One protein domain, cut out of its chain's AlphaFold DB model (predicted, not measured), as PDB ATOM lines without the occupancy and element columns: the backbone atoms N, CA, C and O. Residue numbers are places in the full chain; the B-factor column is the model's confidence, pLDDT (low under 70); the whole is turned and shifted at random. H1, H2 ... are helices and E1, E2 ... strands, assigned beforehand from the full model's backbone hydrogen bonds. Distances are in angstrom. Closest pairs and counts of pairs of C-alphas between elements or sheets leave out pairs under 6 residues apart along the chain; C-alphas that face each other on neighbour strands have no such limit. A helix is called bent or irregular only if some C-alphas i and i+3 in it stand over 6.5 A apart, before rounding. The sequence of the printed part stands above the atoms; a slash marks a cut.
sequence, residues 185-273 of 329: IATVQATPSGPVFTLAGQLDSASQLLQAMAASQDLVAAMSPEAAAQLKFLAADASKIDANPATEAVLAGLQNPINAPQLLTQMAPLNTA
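This is residues 185 to 273 of the 329 residues of an uncharacterized protein of Tetradesmus obliquus (UniProt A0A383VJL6). A two-stranded hairpin, E1 and E2, covers one end of a rounded cluster of six helices. H1, H3 and H6 make a triangle, H3 crossing the other two; H2 packs on the strands, and H4 and H5 lie toward the end away from them. The printed part has 89 residues, with named elements in the order E1, E2, H1 to H6; the sheet E1 - E2 is antiparallel and the class is mixed, helices and strands. It is compact, with a radius of gyration of the C-alphas of 11.9 A and spans of 31 by 26 by 20 A.

Look first at the hairpin of E1, residues 185 to 191, and E2, residues 194 to 200: N 189 and O 196 are within hydrogen-bond range at 2.8 A. Residues 196 to 197 of E2 also pair antiparallel with residues 258 to 259. For H2, residues 217 to 222, the closest C-alphas to E1 are Val 188 and Leu 219, 6.2 A. The hub H1, residues 206 to 215, touches H3, residues 225 to 236, at Leu 210 and Ala 235, with closest C-alphas 5.2 A apart and a steep tilt of 48 degrees, opposite ways. H1 touches H4, residues 238 to 242, with the C-alphas of Ser 207 and Ala 238 closest at 4.7 A. H3 touches H6, residues 260 to 270, closest at C-alphas 231 and 264, 6.9 A. H5, residues 246 to 252, forms a helical hairpin with H6, at a shallow tilt of 28 degrees; C-alphas 247 and 270 are closest, 7.1 A. Every O i to N i+4 pair is within hydrogen-bond range in H1 to H5, and 5 of 7 in H6.

Find C-alpha 185 at (26.733, -42.070, 30.435), where E1 begins; E2 is 19.7 A long. H3 runs 16.5 A from C-alpha 225 at (40.403, -38.921, 43.956). H6 runs 15.6 A to C-alpha 270 at (39.835, -24.163, 28.762) and is only just irregular, C-alphas 266 and 269 being 6.7 A apart.

The C-alphas farthest apart, Pro 192 and Ala 243, are 32.9 A apart. The printed part has no cut and no long link; residue 273 alone has pLDDT under 70.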
ATOM      1  N   ILE A 185      25.662 -41.090  30.585       87.38
ATOM      2  CA  ILE A 185      26.733 -42.070  30.435       87.38
ATOM      3  C   ILE A 185      26.090 -43.457  30.394       87.38
ATOM      4  O   ILE A 185      25.437 -43.860  31.354       87.38
ATOM      5  N   ALA A 186      26.225 -44.143  29.261       84.94
ATOM      6  CA  ALA A 186      25.605 -45.437  29.003       84.94
ATOM      7  C   ALA A 186      26.419 -46.585  29.591       84.94
ATOM      8  O   ALA A 186      25.870 -47.466  30.248       84.94
ATOM      9  N   THR A 187      27.733 -46.563  29.372       86.38
ATOM     10  CA  THR A 187      28.653 -47.548  29.939       86.38
ATOM     11  C   THR A 187      29.884 -46.854  30.488       86.38
ATOM     12  O   THR A 187      30.337 -45.854  29.934       86.38
ATOM     13  N   VAL A 188      30.424 -47.400  31.574       88.12
ATOM     14  CA  VAL A 188      31.745 -47.062  32.103       88.12
ATOM     15  C   VAL A 188      32.545 -48.355  32.116       88.12
ATOM     16  O   VAL A 188      32.120 -49.347  32.704       88.12
ATOM     17  N   GLN A 189      33.691 -48.350  31.453       88.69
ATOM     18  CA  GLN A 189      34.619 -49.464  31.417       88.69
ATOM     19  C   GLN A 189      35.956 -48.994  31.980       88.69
ATOM     20  O   GLN A 189      36.569 -48.055  31.474       88.69
ATOM     21  N   ALA A 190      36.416 -49.644  33.045       83.19
ATOM     22  CA  ALA A 190      37.756 -49.408  33.554       83.19
ATOM     23  C   ALA A 190      38.775 -49.957  32.548       83.19
ATOM     24  O   ALA A 190      38.722 -51.134  32.185       83.19
ATOM     25  N   THR A 191      39.696 -49.110  32.103       83.62
ATOM     26  CA  THR A 191      40.849 -49.522  31.298       83.62
ATOM     27  C   THR A 191      42.139 -49.193  32.049       83.62
ATOM     28  O   THR A 191      42.109 -48.377  32.976       83.62
ATOM     29  N   PRO A 192      43.284 -49.790  31.676       72.88
ATOM     30  CA  PRO A 192      44.576 -49.453  32.275       72.88
ATOM     31  C   PRO A 192      44.919 -47.958  32.165       72.88
ATOM     32  O   PRO A 192      45.579 -47.410  33.043       72.88
ATOM     33  N   SER A 193      44.415 -47.290  31.122       74.75
ATOM     34  CA  SER A 193      44.587 -45.853  30.864       74.75
ATOM     35  C   SER A 193      43.550 -44.972  31.579       74.75
ATOM     36  O   SER A 193      43.478 -43.771  31.325       74.75
ATOM     37  N   GLY A 194      42.733 -45.557  32.461       85.69
ATOM     38  CA  GLY A 194      41.651 -44.902  33.195       85.69
ATOM     39  C   GLY A 194      40.255 -45.301  32.706       85.69
ATOM     40  O   GLY A 194      40.109 -46.133  31.807       85.69
ATOM     41  N   PRO A 195      39.189 -44.765  33.316       91.25
ATOM     42  CA  PRO A 195      37.837 -45.112  32.916       91.25
ATOM     43  C   PRO A 195      37.502 -44.502  31.555       91.25
ATOM     44  O   PRO A 195      37.655 -43.299  31.322       91.25
ATOM     45  N   VAL A 196      37.023 -45.358  30.664       90.94
ATOM     46  CA  VAL A 196      36.481 -44.992  29.362       90.94
ATOM     47  C   VAL A 196      34.968 -45.122  29.456       90.94
ATOM     48  O   VAL A 196      34.461 -46.055  30.077       90.94
ATOM     49  N   PHE A 197      34.228 -44.185  28.880       92.44
ATOM     50  CA  PHE A 197      32.776 -44.217  28.928       92.44
ATOM     51  C   PHE A 197      32.152 -43.971  27.563       92.44
ATOM     52  O   PHE A 197      32.724 -43.293  26.706       92.44
ATOM     53  N   THR A 198      30.962 -44.531  27.363       91.44
ATOM     54  CA  THR A 198      30.149 -44.245  26.183       91.44
ATOM     55  C   THR A 198      28.996 -43.327  26.546       91.44
ATOM     56  O   THR A 198      28.376 -43.460  27.603       91.44
ATOM     57  N   LEU A 199      28.716 -42.361  25.676       90.88
ATOM     58  CA  LEU A 199      27.559 -41.481  25.808       90.88
ATOM     59  C   LEU A 199      26.350 -42.092  25.097       90.88
ATOM     60  O   LEU A 199      26.468 -42.563  23.966       90.88
ATOM     61  N   ALA A 200      25.188 -42.033  25.745       89.56
ATOM     62  CA  ALA A 200      23.889 -42.196  25.106       89.56
ATOM     63  C   ALA A 200      23.137 -40.860  25.118       89.56
ATOM     64  O   ALA A 200      23.028 -40.200  26.155       89.56
ATOM     65  N   GLY A 201      22.590 -40.482  23.964       88.94
ATOM     66  CA  GLY A 201      21.926 -39.196  23.741       88.94
ATOM     67  C   GLY A 201      22.757 -38.246  22.876       88.94
ATOM     68  O   GLY A 201      23.867 -38.578  22.465       88.94
ATOM     69  N   GLN A 202      22.195 -37.075  22.568       84.75
ATOM     70  CA  GLN A 202      22.924 -36.012  21.878       84.75
ATOM     71  C   GLN A 202      23.635 -35.109  22.882       84.75
ATOM     72  O   GLN A 202      23.112 -34.824  23.957       84.75
ATOM     73  N   LEU A 203      24.854 -34.711  22.521       88.19
ATOM     74  CA  LEU A 203      25.691 -33.795  23.279       88.19
ATOM     75  C   LEU A 203      25.438 -32.374  22.762       88.19
ATOM     76  O   LEU A 203      25.972 -32.015  21.716       88.19
ATOM     77  N   ASP A 204      24.632 -31.576  23.463       87.50
ATOM     78  CA  ASP A 204      24.348 -30.198  23.028       87.50
ATOM     79  C   ASP A 204      25.424 -29.200  23.489       87.50
ATOM     80  O   ASP A 204      25.561 -28.118  22.926       87.50
ATOM     81  N   SER A 205      26.171 -29.530  24.548       91.00
ATOM     82  CA  SER A 205      27.171 -28.638  25.152       91.00
ATOM     83  C   SER A 205      28.217 -29.394  25.971       91.00
ATOM     84  O   SER A 205      27.997 -30.521  26.429       91.00
ATOM     85  N   ALA A 206      29.364 -28.752  26.202       91.69
ATOM     86  CA  ALA A 206      30.425 -29.308  27.036       91.69
ATOM     87  C   ALA A 206      30.029 -29.312  28.511       91.69
ATOM     88  O   ALA A 206      30.423 -30.205  29.265       91.69
ATOM     89  N   SER A 207      29.219 -28.339  28.930       91.69
ATOM     90  CA  SER A 207      28.686 -28.316  30.286       91.69
ATOM     91  C   SER A 207      27.762 -29.489  30.580       91.69
ATOM     92  O   SER A 207      27.901 -30.093  31.644       91.69
ATOM     93  N   GLN A 208      26.895 -29.882  29.640       92.62
ATOM     94  CA  GLN A 208      26.099 -31.104  29.781       92.62
ATOM     95  C   GLN A 208      26.986 -32.346  29.916       92.62
ATOM     96  O   GLN A 208      26.701 -33.195  30.761       92.62
ATOM     97  N   LEU A 209      28.076 -32.441  29.142       92.81
ATOM     98  CA  LEU A 209      29.030 -33.549  29.250       92.81
ATOM     99  C   LEU A 209      29.654 -33.620  30.647       92.81
ATOM    100  O   LEU A 209      29.601 -34.661  31.301       92.81
ATOM    101  N   LEU A 210      30.207 -32.505  31.125       93.25
ATOM    102  CA  LEU A 210      30.849 -32.428  32.438       93.25
ATOM    103  C   LEU A 210      29.869 -32.699  33.579       93.25
ATOM    104  O   LEU A 210      30.220 -33.392  34.534       93.25
ATOM    105  N   GLN A 211      28.638 -32.192  33.483       92.81
ATOM    106  CA  GLN A 211      27.590 -32.463  34.466       92.81
ATOM    107  C   GLN A 211      27.179 -33.937  34.456       92.81
ATOM    108  O   GLN A 211      27.064 -34.533  35.525       92.81
ATOM    109  N   ALA A 212      27.017 -34.552  33.279       92.44
ATOM    110  CA  ALA A 212      26.710 -35.976  33.160       92.44
ATOM    111  C   ALA A 212      27.835 -36.853  33.735       92.44
ATOM    112  O   ALA A 212      27.561 -37.814  34.454       92.44
ATOM    113  N   MET A 213      29.096 -36.489  33.485       93.94
ATOM    114  CA  MET A 213      30.261 -37.153  34.073       93.94
ATOM    115  C   MET A 213      30.308 -37.006  35.593       93.94
ATOM    116  O   MET A 213      30.480 -37.998  36.295       93.94
ATOM    117  N   ALA A 214      30.126 -35.792  36.115       93.31
ATOM    118  CA  ALA A 214      30.148 -35.537  37.553       93.31
ATOM    119  C   ALA A 214      28.965 -36.187  38.293       93.31
ATOM    120  O   ALA A 214      29.088 -36.519  39.473       93.31
ATOM    121  N   ALA A 215      27.831 -36.378  37.611       92.94
ATOM    122  CA  ALA A 215      26.658 -37.062  38.144       92.94
ATOM    123  C   ALA A 215      26.785 -38.598  38.129       92.94
ATOM    124  O   ALA A 215      26.077 -39.272  38.879       92.94
ATOM    125  N   SER A 216      27.671 -39.165  37.301       93.50
ATOM    126  CA  SER A 216      27.888 -40.612  37.231       93.50
ATOM    127  C   SER A 216      28.731 -41.095  38.413       93.50
ATOM    128  O   SER A 216      29.941 -40.875  38.470       93.50
ATOM    129  N   GLN A 217      28.091 -41.784  39.364       92.62
ATOM    130  CA  GLN A 217      28.791 -42.357  40.518       92.62
ATOM    131  C   GLN A 217      29.800 -43.430  40.105       92.62
ATOM    132  O   GLN A 217      30.887 -43.461  40.671       92.62
ATOM    133  N   ASP A 218      29.480 -44.252  39.100       91.50
ATOM    134  CA  ASP A 218      30.382 -45.298  38.605       91.50
ATOM    135  C   ASP A 218      31.650 -44.706  37.992       91.50
ATOM    136  O   ASP A 218      32.753 -45.170  38.275       91.50
ATOM    137  N   LEU A 219      31.514 -43.633  37.203       92.12
ATOM    138  CA  LEU A 219      32.667 -42.942  36.639       92.12
ATOM    139  C   LEU A 219      33.513 -42.303  37.743       92.12
ATOM    140  O   LEU A 219      34.724 -42.501  37.780       92.12
ATOM    141  N   VAL A 220      32.883 -41.575  38.668       92.56
ATOM    142  CA  VAL A 220      33.582 -40.913  39.780       92.56
ATOM    143  C   VAL A 220      34.282 -41.928  40.690       92.56
ATOM    144  O   VAL A 220      35.373 -41.639  41.174       92.56
ATOM    145  N   ALA A 221      33.692 -43.107  40.905       91.38
ATOM    146  CA  ALA A 221      34.290 -44.185  41.689       91.38
ATOM    147  C   ALA A 221      35.440 -44.894  40.955       91.38
ATOM    148  O   ALA A 221      36.380 -45.352  41.601       91.38
ATOM    149  N   ALA A 222      35.382 -44.978  39.622       89.50
ATOM    150  CA  ALA A 222      36.446 -45.548  38.798       89.50
ATOM    151  C   ALA A 222      37.626 -44.581  38.567       89.50
ATOM    152  O   ALA A 222      38.697 -45.003  38.130       89.50
ATOM    153  N   MET A 223      37.441 -43.285  38.830       90.88
ATOM    154  CA  MET A 223      38.482 -42.262  38.729       90.88
ATOM    155  C   MET A 223      39.327 -42.169  40.007       90.88
ATOM    156  O   MET A 223      38.875 -42.492  41.104       90.88
ATOM    157  N   SER A 224      40.559 -41.659  39.880       90.44
ATOM    158  CA  SER A 224      41.358 -41.307  41.058       90.44
ATOM    159  C   SER A 224      40.707 -40.145  41.832       90.44
ATOM    160  O   SER A 224      40.001 -39.325  41.227       90.44
ATOM    161  N   PRO A 225      40.952 -40.014  43.150       88.75
ATOM    162  CA  PRO A 225      40.403 -38.921  43.956       88.75
ATOM    163  C   PRO A 225      40.746 -37.530  43.404       88.75
ATOM    164  O   PRO A 225      39.914 -36.621  43.437       88.75
ATOM    165  N   GLU A 226      41.952 -37.364  42.859       88.62
ATOM    166  CA  GLU A 226      42.432 -36.119  42.259       88.62
ATOM    167  C   GLU A 226      41.668 -35.797  40.974       88.62
ATOM    168  O   GLU A 226      41.196 -34.671  40.798       88.62
ATOM    169  N   ALA A 227      41.493 -36.789  40.100       90.25
ATOM    170  CA  ALA A 227      40.771 -36.621  38.846       90.25
ATOM    171  C   ALA A 227      39.274 -36.355  39.093       90.25
ATOM    172  O   ALA A 227      38.674 -35.498  38.445       90.25
ATOM    173  N   ALA A 228      38.676 -37.015  40.089       92.25
ATOM    174  CA  ALA A 228      37.303 -36.756  40.515       92.25
ATOM    175  C   ALA A 228      37.122 -35.337  41.088       92.25
ATOM    176  O   ALA A 228      36.108 -34.683  40.828       92.25
ATOM    177  N   ALA A 229      38.095 -34.832  41.854       92.00
ATOM    178  CA  ALA A 229      38.073 -33.461  42.359       92.00
ATOM    179  C   ALA A 229      38.194 -32.433  41.222       92.00
ATOM    180  O   ALA A 229      37.450 -31.452  41.205       92.00
ATOM    181  N   GLN A 230      39.073 -32.681  40.245       92.06
ATOM    182  CA  GLN A 230      39.189 -31.848  39.046       92.06
ATOM    183  C   GLN A 230      37.900 -31.848  38.223       92.06
ATOM    184  O   GLN A 230      37.456 -30.784  37.799       92.06
ATOM    185  N   LEU A 231      37.259 -33.008  38.054       93.94
ATOM    186  CA  LEU A 231      35.985 -33.117  37.349       93.94
ATOM    187  C   LEU A 231      34.900 -32.282  38.036       93.94
ATOM    188  O   LEU A 231      34.194 -31.529  37.372       93.94
ATOM    189  N   LYS A 232      34.797 -32.364  39.368       92.19
ATOM    190  CA  LYS A 232      33.852 -31.549  40.148       92.19
ATOM    191  C   LYS A 232      34.141 -30.055  40.030       92.19
ATOM    192  O   LYS A 232      33.204 -29.269  39.939       92.19
ATOM    193  N   PHE A 233      35.415 -29.668  40.014       91.50
ATOM    194  CA  PHE A 233      35.822 -28.278  39.827       91.50
ATOM    195  C   PHE A 233      35.447 -27.760  38.429       91.50
ATOM    196  O   PHE A 233      34.800 -26.724  38.310       91.50
ATOM    197  N   LEU A 234      35.761 -28.519  37.375       92.38
ATOM    198  CA  LEU A 234      35.389 -28.197  35.993       92.38
ATOM    199  C   LEU A 234      33.869 -28.144  35.803       92.38
ATOM    200  O   LEU A 234      33.366 -27.242  35.141       92.38
ATOM    201  N   ALA A 235      33.131 -29.076  36.409       92.88
ATOM    202  CA  ALA A 235      31.674 -29.107  36.343       92.88
ATOM    203  C   ALA A 235      31.026 -27.910  37.060       92.88
ATOM    204  O   ALA A 235      30.002 -27.408  36.599       92.88
ATOM    205  N   ALA A 236      31.621 -27.421  38.154       91.62
ATOM    206  CA  ALA A 236      31.152 -26.220  38.845       91.62
ATOM    207  C   ALA A 236      31.341 -24.944  38.004       91.62
ATOM    208  O   ALA A 236      30.519 -24.033  38.077       91.62
ATOM    209  N   ASP A 237      32.386 -24.901  37.176       91.81
ATOM    210  CA  ASP A 237      32.703 -23.790  36.271       91.81
ATOM    211  C   ASP A 237      32.274 -24.045  34.812       91.81
ATOM    212  O   ASP A 237      32.713 -23.353  33.892       91.81
ATOM    213  N   ALA A 238      31.387 -25.012  34.571       89.12
ATOM    214  CA  ALA A 238      31.070 -25.486  33.226       89.12
ATOM    215  C   ALA A 238      30.561 -24.388  32.269       89.12
ATOM    216  O   ALA A 238      30.852 -24.422  31.075       89.12
ATOM    217  N   SER A 239      29.882 -23.358  32.786       88.12
ATOM    218  CA  SER A 239      29.440 -22.211  31.981       88.12
ATOM    219  C   SER A 239      30.597 -21.393  31.391       88.12
ATOM    220  O   SER A 239      30.437 -20.784  30.337       88.12
ATOM    221  N   LYS A 240      31.771 -21.366  32.038       88.50
ATOM    222  CA  LYS A 240      32.968 -20.694  31.495       88.50
ATOM    223  C   LYS A 240      33.581 -21.484  30.346       88.50
ATOM    224  O   LYS A 240      34.150 -20.894  29.435       88.50
ATOM    225  N   ILE A 241      33.449 -22.806  30.398       89.12
ATOM    226  CA  ILE A 241      33.967 -23.713  29.379       89.12
ATOM    227  C   ILE A 241      33.137 -23.586  28.102       89.12
ATOM    228  O   ILE A 241      33.718 -23.432  27.034       89.12
ATOM    229  N   ASP A 242      31.805 -23.544  28.189       90.00
ATOM    230  CA  ASP A 242      30.968 -23.314  26.997       90.00
ATOM    231  C   ASP A 242      31.189 -21.929  26.370       90.00
ATOM    232  O   ASP A 242      31.057 -21.766  25.161       90.00
ATOM    233  N   ALA A 243      31.562 -20.924  27.167       90.12
ATOM    234  CA  ALA A 243      31.896 -19.597  26.652       90.12
ATOM    235  C   ALA A 243      33.234 -19.554  25.886       90.12
ATOM    236  O   ALA A 243      33.547 -18.545  25.250       90.12
ATOM    237  N   ASN A 244      34.046 -20.615  25.959       88.81
ATOM    238  CA  ASN A 244      35.325 -20.701  25.271       88.81
ATOM    239  C   ASN A 244      35.137 -21.322  23.872       88.81
ATOM    240  O   ASN A 244      34.759 -22.488  23.773       88.81
ATOM    241  N   PRO A 245      35.460 -20.613  22.774       86.44
ATOM    242  CA  PRO A 245      35.255 -21.130  21.418       86.44
ATOM    243  C   PRO A 245      36.116 -22.362  21.094       86.44
ATOM    244  O   PRO A 245      35.768 -23.143  20.214       86.44
ATOM    245  N   ALA A 246      37.226 -22.587  21.806       89.12
ATOM    246  CA  ALA A 246      38.043 -23.789  21.615       89.12
ATOM    247  C   ALA A 246      37.344 -25.072  22.109       89.12
ATOM    248  O   ALA A 246      37.736 -26.174  21.724       89.12
ATOM    249  N   THR A 247      36.300 -24.936  22.925       88.94
ATOM    250  CA  THR A 247      35.506 -26.052  23.439       88.94
ATOM    251  C   THR A 247      34.774 -26.796  22.323       88.94
ATOM    252  O   THR A 247      34.744 -28.024  22.342       88.94
ATOM    253  N   GLU A 248      34.266 -26.096  21.303       87.06
ATOM    254  CA  GLU A 248      33.601 -26.739  20.158       87.06
ATOM    255  C   GLU A 248      34.545 -27.683  19.402       87.06
ATOM    256  O   GLU A 248      34.143 -28.775  19.008       87.06
ATOM    257  N   ALA A 249      35.819 -27.307  19.253       87.12
ATOM    258  CA  ALA A 249      36.815 -28.148  18.594       87.12
ATOM    259  C   ALA A 249      37.127 -29.419  19.402       87.12
ATOM    260  O   ALA A 249      37.286 -30.492  18.820       87.12
ATOM    261  N   VAL A 250      37.174 -29.315  20.736       89.69
ATOM    262  CA  VAL A 250      37.327 -30.487  21.614       89.69
ATOM    263  C   VAL A 250      36.109 -31.400  21.495       89.69
ATOM    264  O   VAL A 250      36.273 -32.608  21.359       89.69
ATOM    265  N   LEU A 251      34.897 -30.836  21.469       89.69
ATOM    266  CA  LEU A 251      33.669 -31.619  21.319       89.69
ATOM    267  C   LEU A 251      33.582 -32.318  19.960       89.69
ATOM    268  O   LEU A 251      33.216 -33.489  19.904       89.69
ATOM    269  N   ALA A 252      33.960 -31.635  18.880       87.19
ATOM    270  CA  ALA A 252      33.980 -32.210  17.537       87.19
ATOM    271  C   ALA A 252      35.026 -33.328  17.379       87.19
ATOM    272  O   ALA A 252      34.856 -34.217  16.546       87.19
ATOM    273  N   GLY A 253      36.105 -33.291  18.168       87.56
ATOM    274  CA  GLY A 253      37.161 -34.304  18.168       87.56
ATOM    275  C   GLY A 253      36.874 -35.534  19.034       87.56
ATOM    276  O   GLY A 253      37.644 -36.495  18.981       87.56
ATOM    277  N   LEU A 254      35.798 -35.529  19.831       89.12
ATOM    278  CA  LEU A 254      35.469 -36.645  20.715       89.12
ATOM    279  C   LEU A 254      34.989 -37.856  19.915       89.12
ATOM    280  O   LEU A 254      33.902 -37.865  19.342       89.12
ATOM    281  N   GLN A 255      35.795 -38.914  19.933       86.25
ATOM    282  CA  GLN A 255      35.417 -40.218  19.404       86.25
ATOM    283  C   GLN A 255      34.868 -41.081  20.541       86.25
ATOM    284  O   GLN A 255      35.434 -41.130  21.630       86.25
ATOM    285  N   ASN A 256      33.735 -41.737  20.296       84.88
ATOM    286  CA  ASN A 256      33.146 -42.698  21.222       84.88
ATOM    287  C   ASN A 256      33.826 -44.059  20.957       84.88
ATOM    288  O   ASN A 256      33.776 -44.512  19.811       84.88
ATOM    289  N   PRO A 257      34.465 -44.713  21.947       89.06
ATOM    290  CA  PRO A 257      34.385 -44.475  23.391       89.06
ATOM    291  C   PRO A 257      35.348 -43.390  23.922       89.06
ATOM    292  O   PRO A 257      36.482 -43.270  23.467       89.06
ATOM    293  N   ILE A 258      34.898 -42.609  24.913       92.12
ATOM    294  CA  ILE A 258      35.605 -41.419  25.420       92.12
ATOM    295  C   ILE A 258      36.486 -41.771  26.622       92.12
ATOM    296  O   ILE A 258      35.994 -42.277  27.631       92.12
ATOM    297  N   ASN A 259      37.777 -41.436  26.559       91.88
ATOM    298  CA  ASN A 259      38.703 -41.558  27.687       91.88
ATOM    299  C   ASN A 259      38.545 -40.361  28.651       91.88
ATOM    300  O   ASN A 259      38.879 -39.225  28.301       91.88
ATOM    301  N   ALA A 260      38.040 -40.600  29.871       91.00
ATOM    302  CA  ALA A 260      37.761 -39.523  30.826       91.00
ATOM    303  C   ALA A 260      39.018 -38.729  31.246       91.00
ATOM    304  O   ALA A 260      38.973 -37.500  31.173       91.00
ATOM    305  N   PRO A 261      40.145 -39.358  31.641       86.00
ATOM    306  CA  PRO A 261      41.377 -38.628  31.957       86.00
ATOM    307  C   PRO A 261      41.886 -37.728  30.825       86.00
ATOM    308  O   PRO A 261      42.283 -36.584  31.064       86.00
ATOM    309  N   GLN A 262      41.864 -38.228  29.587       89.06
ATOM    310  CA  GLN A 262      42.315 -37.471  28.424       89.06
ATOM    311  C   GLN A 262      41.408 -36.262  28.179       89.06
ATOM    312  O   GLN A 262      41.910 -35.152  27.989       89.06
ATOM    313  N   LEU A 263      40.086 -36.450  28.264       92.94
ATOM    314  CA  LEU A 263      39.118 -35.361  28.158       92.94
ATOM    315  C   LEU A 263      39.347 -34.300  29.245       92.94
ATOM    316  O   LEU A 263      39.445 -33.117  28.925       92.94
ATOM    317  N   LEU A 264      39.512 -34.698  30.514       90.62
ATOM    318  CA  LEU A 264      39.822 -33.756  31.597       90.62
ATOM    319  C   LEU A 264      41.101 -32.961  31.319       90.62
ATOM    320  O   LEU A 264      41.132 -31.753  31.546       90.62
ATOM    321  N   THR A 265      42.136 -33.621  30.799       88.81
ATOM    322  CA  THR A 265      43.414 -32.980  30.462       88.81
ATOM    323  C   THR A 265      43.250 -31.951  29.341       88.81
ATOM    324  O   THR A 265      43.833 -30.870  29.408       88.81
ATOM    325  N   GLN A 266      42.421 -32.245  28.336       90.06
ATOM    326  CA  GLN A 266      42.115 -31.317  27.244       90.06
ATOM    327  C   GLN A 266      41.230 -30.147  27.691       90.06
ATOM    328  O   GLN A 266      41.401 -29.031  27.202       90.06
ATOM    329  N   MET A 267      40.315 -30.374  28.639       90.12
ATOM    330  CA  MET A 267      39.389 -29.351  29.135       90.12
ATOM    331  C   MET A 267      39.981 -28.463  30.236       90.12
ATOM    332  O   MET A 267      39.591 -27.303  30.356       90.12
ATOM    333  N   ALA A 268      40.948 -28.953  31.015       87.50
ATOM    334  CA  ALA A 268      41.622 -28.191  32.067       87.50
ATOM    335  C   ALA A 268      42.136 -26.798  31.628       87.50
ATOM    336  O   ALA A 268      41.841 -25.825  32.330       87.50
ATOM    337  N   PRO A 269      42.842 -26.634  30.488       87.19
ATOM    338  CA  PRO A 269      43.291 -25.314  30.037       87.19
ATOM    339  C   PRO A 269      42.147 -24.402  29.567       87.19
ATOM    340  O   PRO A 269      42.320 -23.185  29.519       87.19
ATOM    341  N   LEU A 270      40.976 -24.952  29.232       87.12
ATOM    342  CA  LEU A 270      39.835 -24.163  28.762       87.12
ATOM    343  C   LEU A 270      39.160 -23.387  29.897       87.12
ATOM    344  O   LEU A 270      38.582 -22.336  29.638       87.12
ATOM    345  N   ASN A 271      39.279 -23.862  31.142       81.38
ATOM    346  CA  ASN A 271      38.682 -23.221  32.318       81.38
ATOM    347  C   ASN A 271      39.473 -21.991  32.815       81.38
ATOM    348  O   ASN A 271      38.938 -21.134  33.515       81.38
ATOM    349  N   THR A 272      40.758 -21.876  32.468       73.19
ATOM    350  CA  THR A 272      41.615 -20.751  32.890       73.19
ATOM    351  C   THR A 272      41.738 -19.655  31.836       73.19
ATOM    352  O   THR A 272      42.141 -18.534  32.156       73.19
ATOM    353  N   ALA A 273      41.375 -19.947  30.587       60.12
ATOM    354  CA  ALA A 273      41.347 -18.966  29.519       60.12
ATOM    355  C   ALA A 273      40.147 -18.029  29.716       60.12
ATOM    356  O   ALA A 273      39.009 -18.373  29.406       60.12
TER     357      ALA A 273